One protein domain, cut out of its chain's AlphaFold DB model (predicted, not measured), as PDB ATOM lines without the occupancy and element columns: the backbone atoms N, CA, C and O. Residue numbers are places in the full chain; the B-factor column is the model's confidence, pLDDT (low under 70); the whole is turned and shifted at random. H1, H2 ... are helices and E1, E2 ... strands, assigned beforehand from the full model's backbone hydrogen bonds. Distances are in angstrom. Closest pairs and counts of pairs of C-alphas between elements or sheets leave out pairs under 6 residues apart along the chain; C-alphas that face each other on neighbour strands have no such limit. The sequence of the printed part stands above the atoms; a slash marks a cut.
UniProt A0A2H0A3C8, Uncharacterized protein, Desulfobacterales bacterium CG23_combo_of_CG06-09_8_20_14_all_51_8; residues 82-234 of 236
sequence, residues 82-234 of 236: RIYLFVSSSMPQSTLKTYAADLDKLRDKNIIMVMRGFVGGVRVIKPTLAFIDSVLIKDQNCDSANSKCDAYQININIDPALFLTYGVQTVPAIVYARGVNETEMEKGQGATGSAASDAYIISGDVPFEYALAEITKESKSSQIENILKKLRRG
ATOM      1  N   ARG A  82     250.876 303.146 282.954       93.50
ATOM      2  CA  ARG A  82     249.687 302.823 282.162       93.50
ATOM      3  C   ARG A  82     248.521 302.480 283.070       93.50
ATOM      4  O   ARG A  82     248.691 301.805 284.083       93.50
ATOM      5  N   ILE A  83     247.328 302.920 282.682       96.44
ATOM      6  CA  ILE A  83     246.078 302.424 283.259       96.44
ATOM      7  C   ILE A  83     245.353 301.623 282.187       96.44
ATOM      8  O   ILE A  83     244.998 302.151 281.134       96.44
ATOM      9  N   TYR A  84     245.105 300.354 282.478       97.19
ATOM     10  CA  TYR A  84     244.327 299.467 281.630       97.19
ATOM     11  C   TYR A  84     242.949 299.246 282.242       97.19
ATOM     12  O   TYR A  84     242.829 298.811 283.386       97.19
ATOM     13  N   LEU A  85     241.907 299.520 281.465       97.88
ATOM     14  CA  LEU A  85     240.530 299.186 281.800       97.88
ATOM     15  C   LEU A  85     240.102 297.980 280.963       97.88
ATOM     16  O   LEU A  85     239.783 298.106 279.783       97.88
ATOM     17  N   PHE A  86     240.094 296.808 281.575       97.75
ATOM     18  CA  PHE A  86     239.714 295.561 280.928       97.75
ATOM     19  C   PHE A  86     238.194 295.427 280.857       97.75
ATOM     20  O   PHE A  86     237.506 295.498 281.877       97.75
ATOM     21  N   VAL A  87     237.672 295.203 279.648       97.44
ATOM     22  CA  VAL A  87     236.232 295.130 279.363       97.44
ATOM     23  C   VAL A  87     235.872 293.958 278.448       97.44
ATOM     24  O   VAL A  87     236.727 293.333 277.817       97.44
ATOM     25  N   SER A  88     234.574 293.667 278.359       95.56
ATOM     26  CA  SER A  88     233.992 292.662 277.466       95.56
ATOM     27  C   SER A  88     232.705 293.188 276.833       95.56
ATOM     28  O   SER A  88     231.987 293.979 277.444       95.56
ATOM     29  N   SER A  89     232.363 292.681 275.648       94.25
ATOM     30  CA  SER A  89     231.076 292.960 275.001       94.25
ATOM     31  C   SER A  89     229.865 292.372 275.723       94.25
ATOM     32  O   SER A  89     228.737 292.735 275.413       94.25
ATOM     33  N   SER A  90     230.085 291.488 276.698       93.81
ATOM     34  CA  SER A  90     229.036 290.972 277.583       93.81
ATOM     35  C   SER A  90     228.644 291.944 278.703       93.81
ATOM     36  O   SER A  90     227.693 291.669 279.429       93.81
ATOM     37  N   MET A  91     229.389 293.036 278.897       95.25
ATOM     38  CA  MET A  91     229.070 294.039 279.914       95.25
ATOM     39  C   MET A  91     227.898 294.929 279.471       95.25
ATOM     40  O   MET A  91     227.745 295.182 278.273       95.25
ATOM     41  N   PRO A  92     227.098 295.468 280.411       95.19
ATOM     42  CA  PRO A  92     226.039 296.413 280.078       95.19
ATOM     43  C   PRO A  92     226.574 297.645 279.340       95.19
ATOM     44  O   PRO A  92     227.571 298.252 279.742       95.19
ATOM     45  N   GLN A  93     225.873 298.064 278.283       93.12
ATOM     46  CA  GLN A  93     226.282 299.215 277.472       93.12
ATOM     47  C   GLN A  93     226.337 300.515 278.289       93.12
ATOM     48  O   GLN A  93     227.217 301.344 278.064       93.12
ATOM     49  N   SER A  94     225.445 300.688 279.267       92.94
ATOM     50  CA  SER A  94     225.457 301.830 280.193       92.94
ATOM     51  C   SER A  94     226.759 301.916 280.993       92.94
ATOM     52  O   SER A  94     227.337 302.997 281.112       92.94
ATOM     53  N   THR A  95     227.258 300.781 281.485       95.00
ATOM     54  CA  THR A  95     228.521 300.687 282.227       95.00
ATOM     55  C   THR A  95     229.703 301.044 281.327       95.00
ATOM     56  O   THR A  95     230.514 301.900 281.674       95.00
ATOM     57  N   LEU A  96     229.758 300.474 280.118       96.06
ATOM     58  CA  LEU A  96     230.815 300.768 279.142       96.06
ATOM     59  C   LEU A  96     230.840 302.246 278.735       96.06
ATOM     60  O   LEU A  96     231.912 302.846 278.667       96.06
ATOM     61  N   LYS A  97     229.668 302.855 278.518       94.75
ATOM     62  CA  LYS A  97     229.551 304.288 278.213       94.75
ATOM     63  C   LYS A  97     229.956 305.176 279.383       94.75
ATOM     64  O   LYS A  97     230.552 306.224 279.154       94.75
ATOM     65  N   THR A  98     229.660 304.765 280.613       95.19
ATOM     66  CA  THR A  98     230.091 305.492 281.817       95.19
ATOM     67  C   THR A  98     231.613 305.518 281.897       95.19
ATOM     68  O   THR A  98     232.204 306.589 282.022       95.19
ATOM     69  N   TYR A  99     232.261 304.368 281.696       96.56
ATOM     70  CA  TYR A  99     233.714 304.317 281.599       96.56
ATOM     71  C   TYR A  99     234.251 305.162 280.440       96.56
ATOM     72  O   TYR A  99     235.171 305.951 280.634       96.56
ATOM     73  N   ALA A 100     233.668 305.054 279.246       95.75
ATOM     74  CA  ALA A 100     234.098 305.844 278.095       95.75
ATOM     75  C   ALA A 100     234.007 307.358 278.356       95.75
ATOM     76  O   ALA A 100     234.914 308.099 277.975       95.75
ATOM     77  N   ALA A 101     232.968 307.812 279.063       94.69
ATOM     78  CA  ALA A 101     232.827 309.203 279.479       94.69
ATOM     79  C   ALA A 101     233.928 309.639 280.450       94.69
ATOM     80  O   ALA A 101     234.478 310.731 280.298       94.69
ATOM     81  N   ASP A 102     234.277 308.804 281.428       95.19
ATOM     82  CA  ASP A 102     235.351 309.115 282.372       95.19
ATOM     83  C   ASP A 102     236.720 309.160 281.686       95.19
ATOM     84  O   ASP A 102     237.494 310.089 281.917       95.19
ATOM     85  N   LEU A 103     236.992 308.231 280.767       94.88
ATOM     86  CA  LEU A 103     238.225 308.224 279.979       94.88
ATOM     87  C   LEU A 103     238.298 309.434 279.016       94.88
ATOM     88  O   LEU A 103     239.362 310.042 278.885       94.88
ATOM     89  N   ASP A 104     237.184 309.860 278.403       93.81
ATOM     90  CA  ASP A 104     237.119 311.054 277.529       93.81
ATOM     91  C   ASP A 104     237.333 312.369 278.292       93.81
ATOM     92  O   ASP A 104     237.810 313.341 277.710       93.81
ATOM     93  N   LYS A 105     237.023 312.429 279.596       92.50
ATOM     94  CA  LYS A 105     237.379 313.591 280.439       92.50
ATOM     95  C   LYS A 105     238.888 313.694 280.655       92.50
ATOM     96  O   LYS A 105     239.403 314.798 280.863       92.50
ATOM     97  N   LEU A 106     239.574 312.552 280.660       92.19
ATOM     98  CA  LEU A 106     241.006 312.459 280.918       92.19
ATOM     99  C   LEU A 106     241.818 312.684 279.649       92.19
ATOM    100  O   LEU A 106     242.782 313.437 279.702       92.19
ATOM    101  N   ARG A 107     241.414 312.121 278.505       89.25
ATOM    102  CA  ARG A 107     242.133 312.260 277.217       89.25
ATOM    103  C   ARG A 107     243.627 311.957 277.316       89.25
ATOM    104  O   ARG A 107     244.437 312.598 276.650       89.25
ATOM    105  N   ASP A 108     243.986 311.006 278.168       88.62
ATOM    106  CA  ASP A 108     245.366 310.576 278.345       88.62
ATOM    107  C   ASP A 108     245.637 309.355 277.466       88.62
ATOM    108  O   ASP A 108     244.862 308.395 277.440       88.62
ATOM    109  N   LYS A 109     246.734 309.406 276.708       89.12
ATOM    110  CA  LYS A 109     247.145 308.331 275.796       89.12
ATOM    111  C   LYS A 109     247.536 307.039 276.520       89.12
ATOM    112  O   LYS A 109     247.412 305.966 275.940       89.12
ATOM    113  N   ASN A 110     247.971 307.148 277.772       90.69
ATOM    114  CA  ASN A 110     248.425 306.033 278.597       90.69
ATOM    115  C   ASN A 110     247.269 305.357 279.356       90.69
ATOM    116  O   ASN A 110     247.493 304.412 280.115       90.69
ATOM    117  N   ILE A 111     246.031 305.819 279.146       94.69
ATOM    118  CA  ILE A 111     244.815 305.178 279.645       94.69
ATOM    119  C   ILE A 111     244.128 304.469 278.478       94.69
ATOM    120  O   ILE A 111     243.726 305.095 277.491       94.69
ATOM    121  N   ILE A 112     244.024 303.145 278.583       95.06
ATOM    122  CA  ILE A 112     243.618 302.273 277.481       95.06
ATOM    123  C   ILE A 112     242.508 301.340 277.956       95.06
ATOM    124  O   ILE A 112     242.650 300.626 278.947       95.06
ATOM    125  N   MET A 113     241.404 301.309 277.219       96.88
ATOM    126  CA  MET A 113     240.374 300.291 277.362       96.88
ATOM    127  C   MET A 113     240.795 299.043 276.577       96.88
ATOM    128  O   MET A 113     241.081 299.124 275.385       96.88
ATOM    129  N   VAL A 114     240.852 297.888 277.234       96.56
ATOM    130  CA  VAL A 114     241.399 296.651 276.666       96.56
ATOM    131  C   VAL A 114     240.313 295.589 276.559       96.56
ATOM    132  O   VAL A 114     239.668 295.224 277.541       96.56
ATOM    133  N   MET A 115     240.132 295.058 275.357       95.25
ATOM    134  CA  MET A 115     239.262 293.924 275.064       95.25
ATOM    135  C   MET A 115     240.093 292.657 274.889       95.25
ATOM    136  O   MET A 115     241.178 292.688 274.315       95.25
ATOM    137  N   ARG A 116     239.570 291.515 275.348       92.31
ATOM    138  CA  ARG A 116     240.287 290.231 275.233       92.31
ATOM    139  C   ARG A 116     240.338 289.728 273.791       92.31
ATOM    140  O   ARG A 116     241.265 289.031 273.406       92.31
ATOM    141  N   GLY A 117     239.321 290.039 273.001       90.62
ATOM    142  CA  GLY A 117     239.200 289.539 271.642       90.62
ATOM    143  C   GLY A 117     238.056 290.194 270.889       90.62
ATOM    144  O   GLY A 117     237.387 291.100 271.387       90.62
ATOM    145  N   PHE A 118     237.839 289.700 269.677       90.06
ATOM    146  CA  PHE A 118     236.797 290.169 268.774       90.06
ATOM    147  C   PHE A 118     235.418 289.650 269.187       90.06
ATOM    148  O   PHE A 118     235.255 288.494 269.590       90.06
ATOM    149  N   VAL A 119     234.402 290.490 269.016       87.81
ATOM    150  CA  VAL A 119     232.996 290.117 269.184       87.81
ATOM    151  C   VAL A 119     232.605 289.155 268.064       87.81
ATOM    152  O   VAL A 119     232.723 289.490 266.888       87.81
ATOM    153  N   GLY A 120     232.148 287.953 268.423       81.62
ATOM    154  CA  GLY A 120     231.817 286.903 267.448       81.62
ATOM    155  C   GLY A 120     233.029 286.146 266.883       81.62
ATOM    156  O   GLY A 120     232.864 285.318 265.990       81.62
ATOM    157  N   GLY A 121     234.232 286.384 267.420       82.81
ATOM    158  CA  GLY A 121     235.465 285.698 267.030       82.81
ATOM    159  C   GLY A 121     236.245 286.382 265.903       82.81
ATOM    160  O   GLY A 121     235.789 287.321 265.261       82.81
ATOM    161  N   VAL A 122     237.461 285.890 265.651       79.75
ATOM    162  CA  VAL A 122     238.448 286.529 264.751       79.75
ATOM    163  C   VAL A 122     238.064 286.519 263.267       79.75
ATOM    164  O   VAL A 122     238.672 287.223 262.470       79.75
ATOM    165  N   ARG A 123     237.070 285.710 262.873       79.94
ATOM    166  CA  ARG A 123     236.692 285.523 261.463       79.94
ATOM    167  C   ARG A 123     235.946 286.723 260.878       79.94
ATOM    168  O   ARG A 123     235.927 286.877 259.663       79.94
ATOM    169  N   VAL A 124     235.314 287.547 261.720       81.12
ATOM    170  CA  VAL A 124     234.490 288.676 261.274       81.12
ATOM    171  C   VAL A 124     234.725 289.881 262.183       81.12
ATOM    172  O   VAL A 124     234.378 289.861 263.357       81.12
ATOM    173  N   ILE A 125     235.271 290.968 261.632       86.44
ATOM    174  CA  ILE A 125     235.581 292.182 262.409       86.44
ATOM    175  C   ILE A 125     234.377 293.121 262.584       86.44
ATOM    176  O   ILE A 125     234.311 293.876 263.553       86.44
ATOM    177  N   LYS A 126     233.387 293.049 261.681       87.75
ATOM    178  CA  LYS A 126     232.217 293.946 261.653       87.75
ATOM    179  C   LYS A 126     231.459 294.030 262.993       87.75
ATOM    180  O   LYS A 126     231.176 295.150 263.410       87.75
ATOM    181  N   PRO A 127     231.169 292.923 263.708       88.94
ATOM    182  CA  PRO A 127     230.509 292.998 265.015       88.94
ATOM    183  C   PRO A 127     231.356 293.714 266.071       88.94
ATOM    184  O   PRO A 127     230.815 294.368 266.956       88.94
ATOM    185  N   THR A 128     232.683 293.615 265.967       89.56
ATOM    186  CA  THR A 128     233.602 294.284 266.893       89.56
ATOM    187  C   THR A 128     233.609 295.788 266.664       89.56
ATOM    188  O   THR A 128     233.537 296.540 267.628       89.56
ATOM    189  N   LEU A 129     233.621 296.232 265.401       88.88
ATOM    190  CA  LEU A 129     233.507 297.655 265.067       88.88
ATOM    191  C   LEU A 129     232.162 298.226 265.522       88.88
ATOM    192  O   LEU A 129     232.142 299.231 266.215       88.88
ATOM    193  N   ALA A 130     231.056 297.529 265.241       89.19
ATOM    194  CA  ALA A 130     229.731 297.955 265.690       89.19
ATOM    195  C   ALA A 130     229.636 298.054 267.223       89.19
ATOM    196  O   ALA A 130     229.036 298.987 267.755       89.19
ATOM    197  N   PHE A 131     230.252 297.111 267.942       92.06
ATOM    198  CA  PHE A 131     230.348 297.175 269.396       92.06
ATOM    199  C   PHE A 131     231.158 298.394 269.857       92.06
ATOM    200  O   PHE A 131     230.680 299.149 270.701       92.06
ATOM    201  N   ILE A 132     232.344 298.618 269.285       91.50
ATOM    202  CA  ILE A 132     233.192 299.772 269.605       91.50
ATOM    203  C   ILE A 132     232.436 301.083 269.349       91.50
ATOM    204  O   ILE A 132     232.369 301.928 270.241       91.50
ATOM    205  N   ASP A 133     231.780 301.222 268.198       89.88
ATOM    206  CA  ASP A 133     230.975 302.398 267.858       89.88
ATOM    207  C   ASP A 133     229.844 302.617 268.871       89.88
ATOM    208  O   ASP A 133     229.625 303.737 269.336       89.88
ATOM    209  N   SER A 134     229.171 301.542 269.296       89.94
ATOM    210  CA  SER A 134     228.094 301.616 270.293       89.94
ATOM    211  C   SER A 134     228.557 302.118 271.668       89.94
ATOM    212  O   SER A 134     227.737 302.637 272.436       89.94
ATOM    213  N   VAL A 135     229.849 301.969 271.982       92.12
ATOM    214  CA  VAL A 135     230.483 302.473 273.209       92.12
ATOM    215  C   VAL A 135     230.979 303.906 273.012       92.12
ATOM    216  O   VAL A 135     230.796 304.732 273.905       92.12
ATOM    217  N   LEU A 136     231.572 304.215 271.854       90.31
ATOM    218  CA  LEU A 136     232.181 305.515 271.563       90.31
ATOM    219  C   LEU A 136     231.160 306.623 271.287       90.31
ATOM    220  O   LEU A 136     231.394 307.764 271.683       90.31
ATOM    221  N   ILE A 137     230.047 306.325 270.617       89.38
ATOM    222  CA  ILE A 137     229.048 307.338 270.255       89.38
ATOM    223  C   ILE A 137     228.284 307.786 271.508       89.38
ATOM    224  O   ILE A 137     227.664 306.974 272.207       89.38
ATOM    225  N   LYS A 138     228.293 309.097 271.785       87.38
ATOM    226  CA  LYS A 138     227.652 309.679 272.976       87.38
ATOM    227  C   LYS A 138     226.134 309.528 272.908       87.38
ATOM    228  O   LYS A 138     225.538 308.889 273.780       87.38
ATOM    229  N   ASP A 139     225.534 310.041 271.838       81.44
ATOM    230  CA  ASP A 139     224.089 310.012 271.612       81.44
ATOM    231  C   ASP A 139     223.649 308.736 270.880       81.44
ATOM    232  O   ASP A 139     224.065 308.469 269.758       81.44
ATOM    233  N   GLN A 140     222.777 307.951 271.513       73.62
ATOM    234  CA  GLN A 140     222.242 306.710 270.939       73.62
ATOM    235  C   GLN A 140     221.287 306.950 269.764       73.62
ATOM    236  O   GLN A 140     221.093 306.046 268.958       73.62
ATOM    237  N   ASN A 141     220.709 308.147 269.662       77.88
ATOM    238  CA  ASN A 141     219.823 308.525 268.565       77.88
ATOM    239  C   ASN A 141     220.592 309.096 267.368       77.88
ATOM    240  O   ASN A 141     219.989 309.387 266.335       77.88
ATOM    241  N   CYS A 142     221.908 309.283 267.503       77.12
ATOM    242  CA  CYS A 142     222.717 309.798 266.420       77.12
ATOM    243  C   CYS A 142     222.985 308.703 265.389       77.12
ATOM    244  O   CYS A 142     223.624 307.688 265.671       77.12
ATOM    245  N   ASP A 143     222.505 308.939 264.174       71.44
ATOM    246  CA  ASP A 143     222.777 308.080 263.035       71.44
ATOM    247  C   ASP A 143     224.137 308.442 262.426       71.44
ATOM    248  O   ASP A 143     224.271 309.411 261.664       71.44
ATOM    249  N   SER A 144     225.151 307.649 262.774       66.88
ATOM    250  CA  SER A 144     226.524 307.815 262.289       66.88
ATOM    251  C   SER A 144     226.678 307.545 260.792       66.88
ATOM    252  O   SER A 144     227.674 307.971 260.206       66.88
ATOM    253  N   ALA A 145     225.705 306.892 260.146       66.50
ATOM    254  CA  ALA A 145     225.721 306.677 258.701       66.50
ATOM    255  C   ALA A 145     225.313 307.938 257.925       66.50
ATOM    256  O   ALA A 145     225.723 308.117 256.779       66.50
ATOM    257  N   ASN A 146     224.523 308.819 258.550       62.72
ATOM    258  CA  ASN A 146     223.916 309.977 257.893       62.72
ATOM    259  C   ASN A 146     224.406 311.329 258.436       62.72
ATOM    260  O   ASN A 146     224.165 312.363 257.811       62.72
ATOM    261  N   SER A 147     225.096 311.353 259.580       68.00
ATOM    262  CA  SER A 147     225.527 312.593 260.232       68.00
ATOM    263  C   SER A 147     226.808 312.429 261.057       68.00
ATOM    264  O   SER A 147     227.207 311.323 261.413       68.00
ATOM    265  N   LYS A 148     227.487 313.546 261.357       76.75
ATOM    266  CA  LYS A 148     228.652 313.540 262.253       76.75
ATOM    267  C   LYS A 148     228.168 313.429 263.698       76.75
ATOM    268  O   LYS A 148     227.580 314.378 264.206       76.75
ATOM    269  N   CYS A 149     228.444 312.299 264.341       81.81
ATOM    270  CA  CYS A 149     228.119 312.074 265.746       81.81
ATOM    271  C   CYS A 149     229.259 312.486 266.675       81.81
ATOM    272  O   CYS A 149     230.434 312.249 266.378       81.81
ATOM    273  N   ASP A 150     228.903 313.029 267.836       85.81
ATOM    274  CA  ASP A 150     229.862 313.251 268.909       85.81
ATOM    275  C   ASP A 150     230.297 311.912 269.514       85.81
ATOM    276  O   ASP A 150     229.473 311.094 269.940       85.81
ATOM    277  N   ALA A 151     231.611 311.707 269.579       88.81
ATOM    278  CA  ALA A 151     232.221 310.478 270.065       88.81
ATOM    279  C   ALA A 151     233.207 310.748 271.209       88.81
ATOM    280  O   ALA A 151     233.926 311.754 271.212       88.81
ATOM    281  N   TYR A 152     233.253 309.832 272.174       90.94
ATOM    282  CA  TYR A 152     234.278 309.793 273.211       90.94
ATOM    283  C   TYR A 152     235.669 309.628 272.583       90.94
ATOM    284  O   TYR A 152     235.871 308.794 271.702       90.94
ATOM    285  N   GLN A 153     236.638 310.426 273.031       89.50
ATOM    286  CA  GLN A 153     238.026 310.363 272.577       89.50
ATOM    287  C   GLN A 153     238.834 309.471 273.523       89.50
ATOM    288  O   GLN A 153     239.524 309.960 274.417       89.50
ATOM    289  N   ILE A 154     238.725 308.154 273.339       91.81
ATOM    290  CA  ILE A 154     239.392 307.150 274.183       91.81
ATOM    291  C   ILE A 154     240.242 306.191 273.350       91.81
ATOM    292  O   ILE A 154     239.993 305.992 272.161       91.81
ATOM    293  N   ASN A 155     241.237 305.571 273.982       91.25
ATOM    294  CA  ASN A 155     242.046 304.532 273.351       91.25
ATOM    295  C   ASN A 155     241.438 303.167 273.669       91.25
ATOM    296  O   ASN A 155     241.299 302.816 274.839       91.25
ATOM    297  N   ILE A 156     241.096 302.402 272.633       92.81
ATOM    298  CA  ILE A 156     240.626 301.020 272.761       92.81
ATOM    299  C   ILE A 156     241.628 300.107 272.053       92.81
ATOM    300  O   ILE A 156     242.025 300.389 270.923       92.81
ATOM    301  N   ASN A 157     242.027 299.022 272.712       92.06
ATOM    302  CA  ASN A 157     242.914 297.998 272.167       92.06
ATOM    303  C   ASN A 157     242.304 296.600 272.366       92.06
ATOM    304  O   ASN A 157     241.624 296.349 273.358       92.06
ATOM    305  N   ILE A 158     242.543 295.688 271.425       91.56
ATOM    306  CA  ILE A 158     242.180 294.276 271.523       91.56
ATOM    307  C   ILE A 158     243.474 293.492 271.736       91.56
ATOM    308  O   ILE A 158     244.197 293.217 270.780       91.56
ATOM    309  N   ASP A 159     243.757 293.132 272.985       91.31
ATOM    310  CA  ASP A 159     245.004 292.471 273.357       91.31
ATOM    311  C   ASP A 159     244.752 291.376 274.414       91.31
ATOM    312  O   ASP A 159     244.655 291.665 275.612       91.31
ATOM    313  N   PRO A 160     244.637 290.098 274.002       91.06
ATOM    314  CA  PRO A 160     244.502 288.986 274.937       91.06
ATOM    315  C   PRO A 160     245.753 288.759 275.794       91.06
ATOM    316  O   PRO A 160     245.628 288.198 276.882       91.06
ATOM    317  N   ALA A 161     246.943 289.166 275.338       90.50
ATOM    318  CA  ALA A 161     248.176 288.952 276.086       90.50
ATOM    319  C   ALA A 161     248.188 289.800 277.362       90.50
ATOM    320  O   ALA A 161     248.562 289.288 278.412       90.50
ATOM    321  N   LEU A 162     247.658 291.028 277.322       91.31
ATOM    322  CA  LEU A 162     247.524 291.870 278.520       91.31
ATOM    323  C   LEU A 162     246.627 291.244 279.600       91.31
ATOM    324  O   LEU A 162     246.921 291.379 280.787       91.31
ATOM    325  N   PHE A 163     245.572 290.509 279.222       93.25
ATOM    326  CA  PHE A 163     244.759 289.767 280.197       93.25
ATOM    327  C   PHE A 163     245.573 288.677 280.899       93.25
ATOM    328  O   PHE A 163     245.382 288.451 282.092       93.25
ATOM    329  N   LEU A 164     246.472 288.009 280.169       91.38
ATOM    330  CA  LEU A 164     247.356 286.986 280.727       91.38
ATOM    331  C   LEU A 164     248.440 287.615 281.608       91.38
ATOM    332  O   LEU A 164     248.633 287.159 282.732       91.38
ATOM    333  N   THR A 165     249.092 288.684 281.138       89.38
ATOM    334  CA  THR A 165     250.159 289.397 281.860       89.38
ATOM    335  C   THR A 165     249.707 289.872 283.236       89.38
ATOM    336  O   THR A 165     250.442 289.705 284.204       89.38
ATOM    337  N   TYR A 166     248.495 290.423 283.342       92.19
ATOM    338  CA  TYR A 166     247.959 290.932 284.609       92.19
ATOM    339  C   TYR A 166     246.995 289.960 285.306       92.19
ATOM    340  O   TYR A 166     246.355 290.328 286.286       92.19
ATOM    341  N   GLY A 167     246.855 288.722 284.817       92.88
ATOM    342  CA  GLY A 167     246.013 287.705 285.456       92.88
ATOM    343  C   GLY A 167     244.522 288.067 285.538       92.88
ATOM    344  O   GLY A 167     243.825 287.623 286.450       92.88
ATOM    345  N   VAL A 168     244.012 288.865 284.596       94.56
ATOM    346  CA  VAL A 168     242.624 289.347 284.599       94.56
ATOM    347  C   VAL A 168     241.679 288.252 284.107       94.56
ATOM    348  O   VAL A 168     241.549 287.983 282.907       94.56
ATOM    349  N   GLN A 169     240.972 287.621 285.044       93.56
ATOM    350  CA  GLN A 169     240.016 286.550 284.741       93.56
ATOM    351  C   GLN A 169     238.591 287.074 284.544       93.56
ATOM    352  O   GLN A 169     237.891 286.607 283.642       93.56
ATOM    353  N   THR A 170     238.198 288.073 285.335       94.06
ATOM    354  CA  THR A 170     236.872 288.698 285.340       94.06
ATOM    355  C   THR A 170     236.957 290.174 284.952       94.06
ATOM    356  O   THR A 170     237.993 290.809 285.119       94.06
ATOM    357  N   VAL A 171     235.868 290.707 284.395       96.19
ATOM    358  CA  VAL A 171     235.746 292.113 283.982       96.19
ATOM    359  C   VAL A 171     234.441 292.719 284.526       96.19
ATOM    360  O   VAL A 171     233.483 291.963 284.712       96.19
ATOM    361  N   PRO A 172     234.366 294.046 284.743       97.00
ATOM    362  CA  PRO A 172     235.446 295.015 284.548       97.00
ATOM    363  C   PRO A 172     236.594 294.841 285.544       97.00
ATOM    364  O   PRO A 172     236.398 294.389 286.673       97.00
ATOM    365  N   ALA A 173     237.799 295.177 285.091       97.56
ATOM    366  CA  ALA A 173     238.982 295.245 285.936       97.56
ATOM    367  C   ALA A 173     239.831 296.453 285.545       97.56
ATOM    368  O   ALA A 173     240.023 296.730 284.361       97.56
ATOM    369  N   ILE A 174     240.333 297.171 286.542       97.94
ATOM    370  CA  ILE A 174     241.214 298.321 286.378       97.94
ATOM    371  C   ILE A 174     242.587 297.930 286.894       97.94
ATOM    372  O   ILE A 174     242.725 297.505 288.039       97.94
ATOM    373  N   VAL A 175     243.591 298.089 286.040       97.00
ATOM    374  CA  VAL A 175     244.990 297.845 286.374       97.00
ATOM    375  C   VAL A 175     245.766 299.137 286.223       97.00
ATOM    376  O   VAL A 175     245.757 299.736 285.150       97.00
ATOM    377  N   TYR A 176     246.470 299.541 287.271       96.56
ATOM    378  CA  TYR A 176     247.504 300.564 287.190       96.56
ATOM    379  C   TYR A 176     248.871 299.894 287.211       96.56
ATOM    380  O   TYR A 176     249.191 299.175 288.152       96.56
ATOM    381  N   ALA A 177     249.656 300.130 286.170       93.69
ATOM    382  CA  ALA A 177     250.939 299.500 285.924       93.69
ATOM    383  C   ALA A 177     252.044 300.560 285.840       93.69
ATOM    384  O   ALA A 177     251.868 301.580 285.170       93.69
ATOM    385  N   ARG A 178     253.186 300.305 286.486       91.00
ATOM    386  CA  ARG A 178     254.358 301.196 286.523       91.00
ATOM    387  C   ARG A 178     255.631 300.507 286.033       91.00
ATOM    388  O   ARG A 178     255.858 299.327 286.307       91.00
ATOM    389  N   GLY A 179     256.514 301.256 285.380       86.75
ATOM    390  CA  GLY A 179     257.740 300.716 284.791       86.75
ATOM    391  C   GLY A 179     257.473 299.907 283.519       86.75
ATOM    392  O   GLY A 179     258.135 298.900 283.282       86.75
ATOM    393  N   VAL A 180     256.458 300.282 282.735       85.00
ATOM    394  CA  VAL A 180     256.086 299.568 281.511       85.00
ATOM    395  C   VAL A 180     256.913 300.071 280.323       85.00
ATOM    396  O   VAL A 180     256.702 301.176 279.820       85.00
ATOM    397  N   ASN A 181     257.823 299.243 279.812       74.31
ATOM    398  CA  ASN A 181     258.665 299.597 278.664       74.31
ATOM    399  C   ASN A 181     257.911 299.473 277.327       74.31
ATOM    400  O   ASN A 181     257.363 298.422 277.000       74.31
ATOM    401  N   GLU A 182     257.899 300.546 276.530       59.19
ATOM    402  CA  GLU A 182     257.266 300.581 275.194       59.19
ATOM    403  C   GLU A 182     257.967 299.651 274.190       59.19
ATOM    404  O   GLU A 182     257.315 298.935 273.436       59.19
ATOM    405  N   THR A 183     259.300 299.579 274.249       53.97
ATOM    406  CA  THR A 183     260.148 298.794 273.331       53.97
ATOM    407  C   THR A 183     259.976 297.277 273.447       53.97
ATOM    408  O   THR A 183     260.421 296.532 272.570       53.97
ATOM    409  N   GLU A 184     259.349 296.806 274.524       50.81
ATOM    410  CA  GLU A 184     259.106 295.387 274.785       50.81
ATOM    411  C   GLU A 184     257.666 294.979 274.445       50.81
ATOM    412  O   GLU A 184     257.436 293.818 274.116       50.81
ATOM    413  N   MET A 185     256.718 295.927 274.419       49.44
ATOM    414  CA  MET A 185     255.331 295.676 274.000       49.44
ATOM    415  C   MET A 185     255.172 295.549 272.478       49.44
ATOM    416  O   MET A 185     254.296 294.823 272.017       49.44
ATOM    417  N   GLU A 186     256.030 296.200 271.684       47.44
ATOM    418  CA  GLU A 186     256.025 296.083 270.213       47.44
ATOM    419  C   GLU A 186     256.632 294.762 269.702       47.44
ATOM    420  O   GLU A 186     256.422 294.368 268.551       47.44
ATOM    421  N   LYS A 187     257.366 294.035 270.553       43.72
ATOM    422  CA  LYS A 187     257.955 292.733 270.218       43.72
ATOM    423  C   LYS A 187     256.926 291.633 270.462       43.72
ATOM    424  O   LYS A 187     256.909 290.988 271.507       43.72
ATOM    425  N   GLY A 188     256.041 291.450 269.487       40.50
ATOM    426  CA  GLY A 188     254.988 290.440 269.520       40.50
ATOM    427  C   GLY A 188     255.464 289.036 269.933       40.50
ATOM    428  O   GLY A 188     256.536 288.585 269.545       40.50
ATOM    429  N   GLN A 189     254.602 288.373 270.712       46.84
ATOM    430  CA  GLN A 189     254.490 286.927 270.963       46.84
ATOM    431  C   GLN A 189     255.809 286.134 271.003       46.84
ATOM    432  O   GLN A 189     256.222 285.519 270.023       46.84
ATOM    433  N   GLY A 190     256.420 286.072 272.189       41.88
ATOM    434  CA  GLY A 190     257.505 285.127 272.483       41.88
ATOM    435  C   GLY A 190     258.352 285.509 273.692       41.88
ATOM    436  O   GLY A 190     258.857 284.632 274.387       41.88
ATOM    437  N   ALA A 191     258.455 286.801 273.998       37.69
ATOM    438  CA  ALA A 191     258.899 287.245 275.309       37.69
ATOM    439  C   ALA A 191     257.690 287.201 276.245       37.69
ATOM    440  O   ALA A 191     256.616 287.684 275.888       37.69
ATOM    441  N   THR A 192     257.845 286.608 277.425       40.25
ATOM    442  CA  THR A 192     256.972 286.875 278.571       40.25
ATOM    443  C   THR A 192     256.834 288.390 278.665       40.25
ATOM    444  O   THR A 192     257.817 289.048 279.001       40.25
ATOM    445  N   GLY A 193     255.690 288.933 278.227       45.12
ATOM    446  CA  GLY A 193     255.508 290.372 278.060       45.12
ATOM    447  C   GLY A 193     255.945 291.041 279.344       45.12
ATOM    448  O   GLY A 193     255.444 290.644 280.397       45.12
ATOM    449  N   SER A 194     256.943 291.924 279.259       49.91
ATOM    450  CA  SER A 194     257.591 292.491 280.434       49.91
ATOM    451  C   SER A 194     256.522 293.030 281.358       49.91
ATOM    452  O   SER A 194     255.859 294.027 281.060       49.91
ATOM    453  N   ALA A 195     256.296 292.290 282.440       58.53
ATOM    454  CA  ALA A 195     255.380 292.705 283.466       58.53
ATOM    455  C   ALA A 195     255.896 294.049 283.969       58.53
ATOM    456  O   ALA A 195     257.104 294.247 284.130       58.53
ATOM    457  N   ALA A 196     254.971 294.978 284.169       69.12
ATOM    458  CA  ALA A 196     255.261 296.195 284.896       69.12
ATOM    459  C   ALA A 196     256.038 295.850 286.176       69.12
ATOM    460  O   ALA A 196     255.747 294.845 286.827       69.12
ATOM    461  N   SER A 197     257.015 296.682 286.530       74.81
ATOM    462  CA  SER A 197     257.768 296.531 287.782       74.81
ATOM    463  C   SER A 197     256.860 296.486 289.014       74.81
ATOM    464  O   SER A 197     257.204 295.862 290.014       74.81
ATOM    465  N   ASP A 198     255.698 297.134 288.916       87.56
ATOM    466  CA  ASP A 198     254.678 297.200 289.947       87.56
ATOM    467  C   ASP A 198     253.295 297.343 289.287       87.56
ATOM    468  O   ASP A 198     253.149 298.074 288.297       87.56
ATOM    469  N   ALA A 199     252.292 296.629 289.799       92.75
ATOM    470  CA  ALA A 199     250.940 296.628 289.251       92.75
ATOM    471  C   ALA A 199     249.874 296.449 290.338       92.75
ATOM    472  O   ALA A 199     249.950 295.540 291.161       92.75
ATOM    473  N   TYR A 200     248.834 297.277 290.273       95.38
ATOM    474  CA  TYR A 200     247.712 297.297 291.211       95.38
ATOM    475  C   TYR A 200     246.426 296.995 290.457       95.38
ATOM    476  O   TYR A 200     246.178 297.599 289.411       95.38
ATOM    477  N   ILE A 201     245.606 296.082 290.978       95.38
ATOM    478  CA  ILE A 201     244.427 295.563 290.278       95.38
ATOM    479  C   ILE A 201     243.195 295.688 291.164       95.38
ATOM    480  O   ILE A 201     243.184 295.204 292.292       95.38
ATOM    481  N   ILE A 202     242.133 296.275 290.620       96.31
ATOM    482  CA  ILE A 202     240.798 296.280 291.218       96.31
ATOM    483  C   ILE A 202     239.826 295.668 290.213       96.31
ATOM    484  O   ILE A 202     239.708 296.150 289.087       96.31
ATOM    485  N   SER A 203     239.112 294.627 290.631       94.25
ATOM    486  CA  SER A 203     238.129 293.923 289.801       94.25
ATOM    487  C   SER A 203     236.730 294.048 290.392       94.25
ATOM    488  O   SER A 203     236.559 293.984 291.608       94.25
ATOM    489  N   GLY A 204     235.724 294.167 289.526       91.12
ATOM    490  CA  GLY A 204     234.316 294.280 289.904       91.12
ATOM    491  C   GLY A 204     233.636 295.494 289.278       91.12
ATOM    492  O   GLY A 204     234.303 296.403 288.791       91.12
ATOM    493  N   ASP A 205     232.302 295.501 289.294       89.62
ATOM    494  CA  ASP A 205     231.476 296.601 288.777       89.62
ATOM    495  C   ASP A 205     231.531 297.809 289.723       89.62
ATOM    496  O   ASP A 205     230.649 298.037 290.550       89.62
ATOM    497  N   VAL A 206     232.646 298.536 289.656       93.38
ATOM    498  CA  VAL A 206     232.912 299.725 290.466       93.38
ATOM    499  C   VAL A 206     233.162 300.943 289.574       93.38
ATOM    500  O   VAL A 206     233.734 300.809 288.484       93.38
ATOM    501  N   PRO A 207     232.788 302.155 290.024       94.50
ATOM    502  CA  PRO A 207     233.122 303.382 289.311       94.50
ATOM    503  C   PRO A 207     234.635 303.528 289.112       94.50
ATOM    504  O   PRO A 207     235.420 303.205 290.006       94.50
ATOM    505  N   PHE A 208     235.045 304.075 287.965       95.94
ATOM    506  CA  PHE A 208     236.463 304.250 287.629       95.94
ATOM    507  C   PHE A 208     237.206 305.084 288.679       95.94
ATOM    508  O   PHE A 208     238.290 304.718 289.128       95.94
ATOM    509  N   GLU A 209     236.576 306.168 289.137       95.31
ATOM    510  CA  GLU A 209     237.104 307.014 290.207       95.31
ATOM    511  C   GLU A 209     237.339 306.230 291.508       95.31
ATOM    512  O   GLU A 209     238.371 306.400 292.151       95.31
ATOM    513  N   TYR A 210     236.403 305.354 291.888       95.56
ATOM    514  CA  TYR A 210     236.519 304.569 293.115       95.56
ATOM    515  C   TYR A 210     237.709 303.609 293.045       95.56
ATOM    516  O   TYR A 210     238.520 303.567 293.968       95.56
ATOM    517  N   ALA A 211     237.860 302.890 291.929       96.38
ATOM    518  CA  ALA A 211     238.985 301.978 291.735       96.38
ATOM    519  C   ALA A 211     240.335 302.705 291.818       96.38
ATOM    520  O   ALA A 211     241.249 302.241 292.496       96.38
ATOM    521  N   LEU A 212     240.449 303.879 291.190       96.12
ATOM    522  CA  LEU A 212     241.660 304.696 291.262       96.12
ATOM    523  C   LEU A 212     241.928 305.235 292.672       96.12
ATOM    524  O   LEU A 212     243.082 305.297 293.098       96.12
ATOM    525  N   ALA A 213     240.883 305.601 293.414       95.62
ATOM    526  CA  ALA A 213     241.020 306.024 294.803       95.62
ATOM    527  C   ALA A 213     241.555 304.890 295.688       95.62
ATOM    528  O   ALA A 213     242.417 305.147 296.527       95.62
ATOM    529  N   GLU A 214     241.103 303.652 295.471       96.31
ATOM    530  CA  GLU A 214     241.617 302.483 296.189       96.31
ATOM    531  C   GLU A 214     243.083 302.213 295.840       96.31
ATOM    532  O   GLU A 214     243.924 302.141 296.733       96.31
ATOM    533  N   ILE A 215     243.419 302.199 294.547       94.31
ATOM    534  CA  ILE A 215     244.799 302.020 294.068       94.31
ATOM    535  C   ILE A 215     245.739 303.088 294.646       94.31
ATOM    536  O   ILE A 215     246.895 302.803 294.962       94.31
ATOM    537  N   THR A 216     245.272 304.328 294.810       93.75
ATOM    538  CA  THR A 216     246.091 305.427 295.353       93.75
ATOM    539  C   THR A 216     246.511 305.173 296.801       93.75
ATOM    540  O   THR A 216     247.611 305.569 297.187       93.75
ATOM    541  N   LYS A 217     245.683 304.486 297.604       93.69
ATOM    542  CA  LYS A 217     246.003 304.184 299.012       93.69
ATOM    543  C   LYS A 217     247.261 303.325 299.140       93.69
ATOM    544  O   LYS A 217     248.051 303.542 300.057       93.69
ATOM    545  N   GLU A 218     247.446 302.385 298.216       90.88
ATOM    546  CA  GLU A 218     248.600 301.484 298.198       90.88
ATOM    547  C   GLU A 218     249.765 302.066 297.392       90.88
ATOM    548  O   GLU A 218     250.879 302.176 297.903       90.88
ATOM    549  N   SER A 219     249.498 302.518 296.164       90.25
ATOM    550  CA  SER A 219     250.534 302.987 295.233       90.25
ATOM    551  C   SER A 219     251.150 304.337 295.601       90.25
ATOM    552  O   SER A 219     252.261 304.638 295.160       90.25
ATOM    553  N   LYS A 220     250.429 305.174 296.366       91.12
ATOM    554  CA  LYS A 220     250.805 306.560 296.716       91.12
ATOM    555  C   LYS A 220     251.199 307.405 295.494       91.12
ATOM    556  O   LYS A 220     252.059 308.283 295.579       91.12
ATOM    557  N   SER A 221     250.592 307.121 294.339       90.94
ATOM    558  CA  SER A 221     250.906 307.792 293.079       90.94
ATOM    559  C   SER A 221     250.273 309.181 293.002       90.94
ATOM    560  O   SER A 221     249.051 309.329 292.937       90.94
ATOM    561  N   SER A 222     251.118 310.212 292.918       89.56
ATOM    562  CA  SER A 222     250.674 311.594 292.693       89.56
ATOM    563  C   SER A 222     249.991 311.792 291.331       89.56
ATOM    564  O   SER A 222     249.145 312.678 291.191       89.56
ATOM    565  N   GLN A 223     250.290 310.942 290.342       92.12
ATOM    566  CA  GLN A 223     249.632 310.995 289.037       92.12
ATOM    567  C   GLN A 223     248.175 310.551 289.126       92.12
ATOM    568  O   GLN A 223     247.290 311.230 288.599       92.12
ATOM    569  N   ILE A 224     247.890 309.481 289.877       92.94
ATOM    570  CA  ILE A 224     246.506 309.049 290.101       92.94
ATOM    571  C   ILE A 224     245.733 310.098 290.904       92.94
ATOM    572  O   ILE A 224     244.580 310.381 290.581       92.94
ATOM    573  N   GLU A 225     246.356 310.760 291.881       92.81
ATOM    574  CA  GLU A 225     245.705 311.870 292.589       92.81
ATOM    575  C   GLU A 225     245.282 313.007 291.645       92.81
ATOM    576  O   GLU A 225     244.201 313.583 291.803       92.81
ATOM    577  N   ASN A 226     246.105 313.332 290.647       91.31
ATOM    578  CA  ASN A 226     245.779 314.348 289.646       91.31
ATOM    579  C   ASN A 226     244.621 313.906 288.739       91.31
ATOM    580  O   ASN A 226     243.718 314.704 288.466       91.31
ATOM    581  N   ILE A 227     244.601 312.630 288.347       93.44
ATOM    582  CA  ILE A 227     243.493 312.015 287.603       93.44
ATOM    583  C   ILE A 227     242.196 312.094 288.420       93.44
ATOM    584  O   ILE A 227     241.179 312.577 287.921       93.44
ATOM    585  N   LEU A 228     242.232 311.713 289.700       93.88
ATOM    586  CA  LEU A 228     241.082 311.779 290.607       93.88
ATOM    587  C   LEU A 228     240.548 313.207 290.750       93.88
ATOM    588  O   LEU A 228     239.339 313.427 290.680       93.88
ATOM    589  N   LYS A 229     241.431 314.204 290.890       91.94
ATOM    590  CA  LYS A 229     241.029 315.622 290.914       91.94
ATOM    591  C   LYS A 229     240.316 316.022 289.622       91.94
ATOM    592  O   LYS A 229     239.322 316.744 289.681       91.94
ATOM    593  N   LYS A 230     240.797 315.570 288.459       91.44
ATOM    594  CA  LYS A 230     240.164 315.861 287.164       91.44
ATOM    595  C   LYS A 230     238.788 315.202 287.038       91.44
ATOM    596  O   LYS A 230     237.863 315.879 286.595       91.44
ATOM    597  N   LEU A 231     238.645 313.941 287.449       91.44
ATOM    598  CA  LEU A 231     237.368 313.215 287.424       91.44
ATOM    599  C   LEU A 231     236.319 313.881 288.330       91.44
ATOM    600  O   LEU A 231     235.182 314.084 287.906       91.44
ATOM    601  N   ARG A 232     236.726 314.318 289.529       90.00
ATOM    602  CA  ARG A 232     235.846 314.952 290.527       90.00
ATOM    603  C   ARG A 232     235.385 316.363 290.170       90.00
ATOM    604  O   ARG A 232     234.307 316.778 290.580       90.00
ATOM    605  N   ARG A 233     236.179 317.114 289.397       78.94
ATOM    606  CA  ARG A 233     235.845 318.491 288.977       78.94
ATOM    607  C   ARG A 233     234.591 318.596 288.102       78.94
ATOM    608  O   ARG A 233     234.137 319.705 287.872       78.94
ATOM    609  N   GLY A 234     234.042 317.485 287.608       57.75
ATOM    610  CA  GLY A 234     232.770 317.475 286.877       57.75
ATOM    611  C   GLY A 234     231.513 317.482 287.757       57.75
ATOM    612  O   GLY A 234     230.420 317.500 287.201       57.75
TER     613      GLY A 234
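This is residues 82 to 234 of the 236 residues of an uncharacterized protein of Desulfobacterales bacterium CG23_combo_of_CG06-09_8_20_14_all_51_8 (UniProt A0A2H0A3C8). What is the main picture? A strongly twisted wall of five strands has H1 and H5 over one face, in two layers, and H6 folds back along H5 and also packs on residues 102 to 106 of H1. H2 packs on H1, H3 only grazes the sheet, and H4 lies off it. What are the parts? The printed part has 153 residues with six named helices and five named strands, in the order E1 H1 E2 H2 E3 H3 E4 H4 E5 H5 H6; the class is mixed, and the mixed sheet runs E3 E2 E1 E4 E5. How large is it? It is compact, with a radius of gyration of the C-alphas of 15.8 A and spans of 47 by 42 by 26 A.

How do the strands pair? E1, residues 82 to 87, is parallel to E2, residues 111 to 115, with N 112 and O 83 2.9 A apart, and antiparallel to E4, residues 173 to 178, with N 84 and O 175 2.8 A apart. The edge strands are E3, residues 155 to 158, parallel to E2 with N 157 and O 113 at 2.8 A, and E5, residues 198 to 203, antiparallel to E4 with N 176 and O 200 at 2.9 A; these four N and O pairs are within hydrogen-bond range. Which helices are on the sheet? H1, residues 93 to 106, is over E2 and E1 at a height over the sheet of 9.9 A and runs along the strands, at 13 degrees to E2 on the local plane; its closest C-alpha to E2 is that of Leu 103, 7.3 A from Ile 111. On the same face H5, residues 208 to 219, is over E5 and only just over E4, where 3 of its C-alphas fall, at a height of 9.1 A and slantwise to the strands, at 38 degrees to E5 on the local plane. H3, residues 160 to 165, only grazes the sheet with residues 160 to 163. What do the other helices touch? H6, residues 222 to 232, makes a helical hairpin with H5, a shallow tilt of 23 degrees, opposite ways, the closest C-alphas being those of Glu 209 and Leu 228 at 6.2 A; it also touches residues 102 to 106 of H1, closest at Asp 102 and Leu 231, C-alphas 6.8 A apart. H2, residues 126 to 136, touches H1 at a steep tilt of 60 degrees, the same way, with the closest C-alphas, of Lys 97 and Val 135, 5.4 A apart; it is only just not on the sheet, with 4 pairs of C-alphas within 10 A. H4, residues 182 to 185, is not on the sheet and touches no helix. What of crossovers and helix backbones? E1, H1, E2 and E2, H2, E3 are strand-helix-strand units, two parallel neighbour strands with a helix between them in the chain, each with a right-handed crossover. Every O i to N i+4 pair is within hydrogen-bond range in H1, H2, H3 and H6, and 6 of 8 in H5; H4 is too short for such a pair.

Where are the anchor points? E1 begins at C-alpha 82, (249.687, 302.823, 282.162), and H6 ends at C-alpha 232, (235.846, 314.952, 290.527). How long are the longer elements? From first to last C-alpha H1 measures 20.1 A, E5 16.9 A, E4 16.5 A, H5 16.0 A, E1 15.7 A, H6 15.4 A and H2 15.2 A.

Which residues are farthest apart? The C-alphas of Asn 146 and Glu 218 are, at 48.0 A. Is there a cut, and which links are long? The printed part has no cut, and the long links are H2 to E3, 18 residues, and H4 to E5, 12 residues. Where is confidence low? The mean pLDDT of the printed part is 86.1, and residues 144 to 147, 182 to 196 and 234 are under 70.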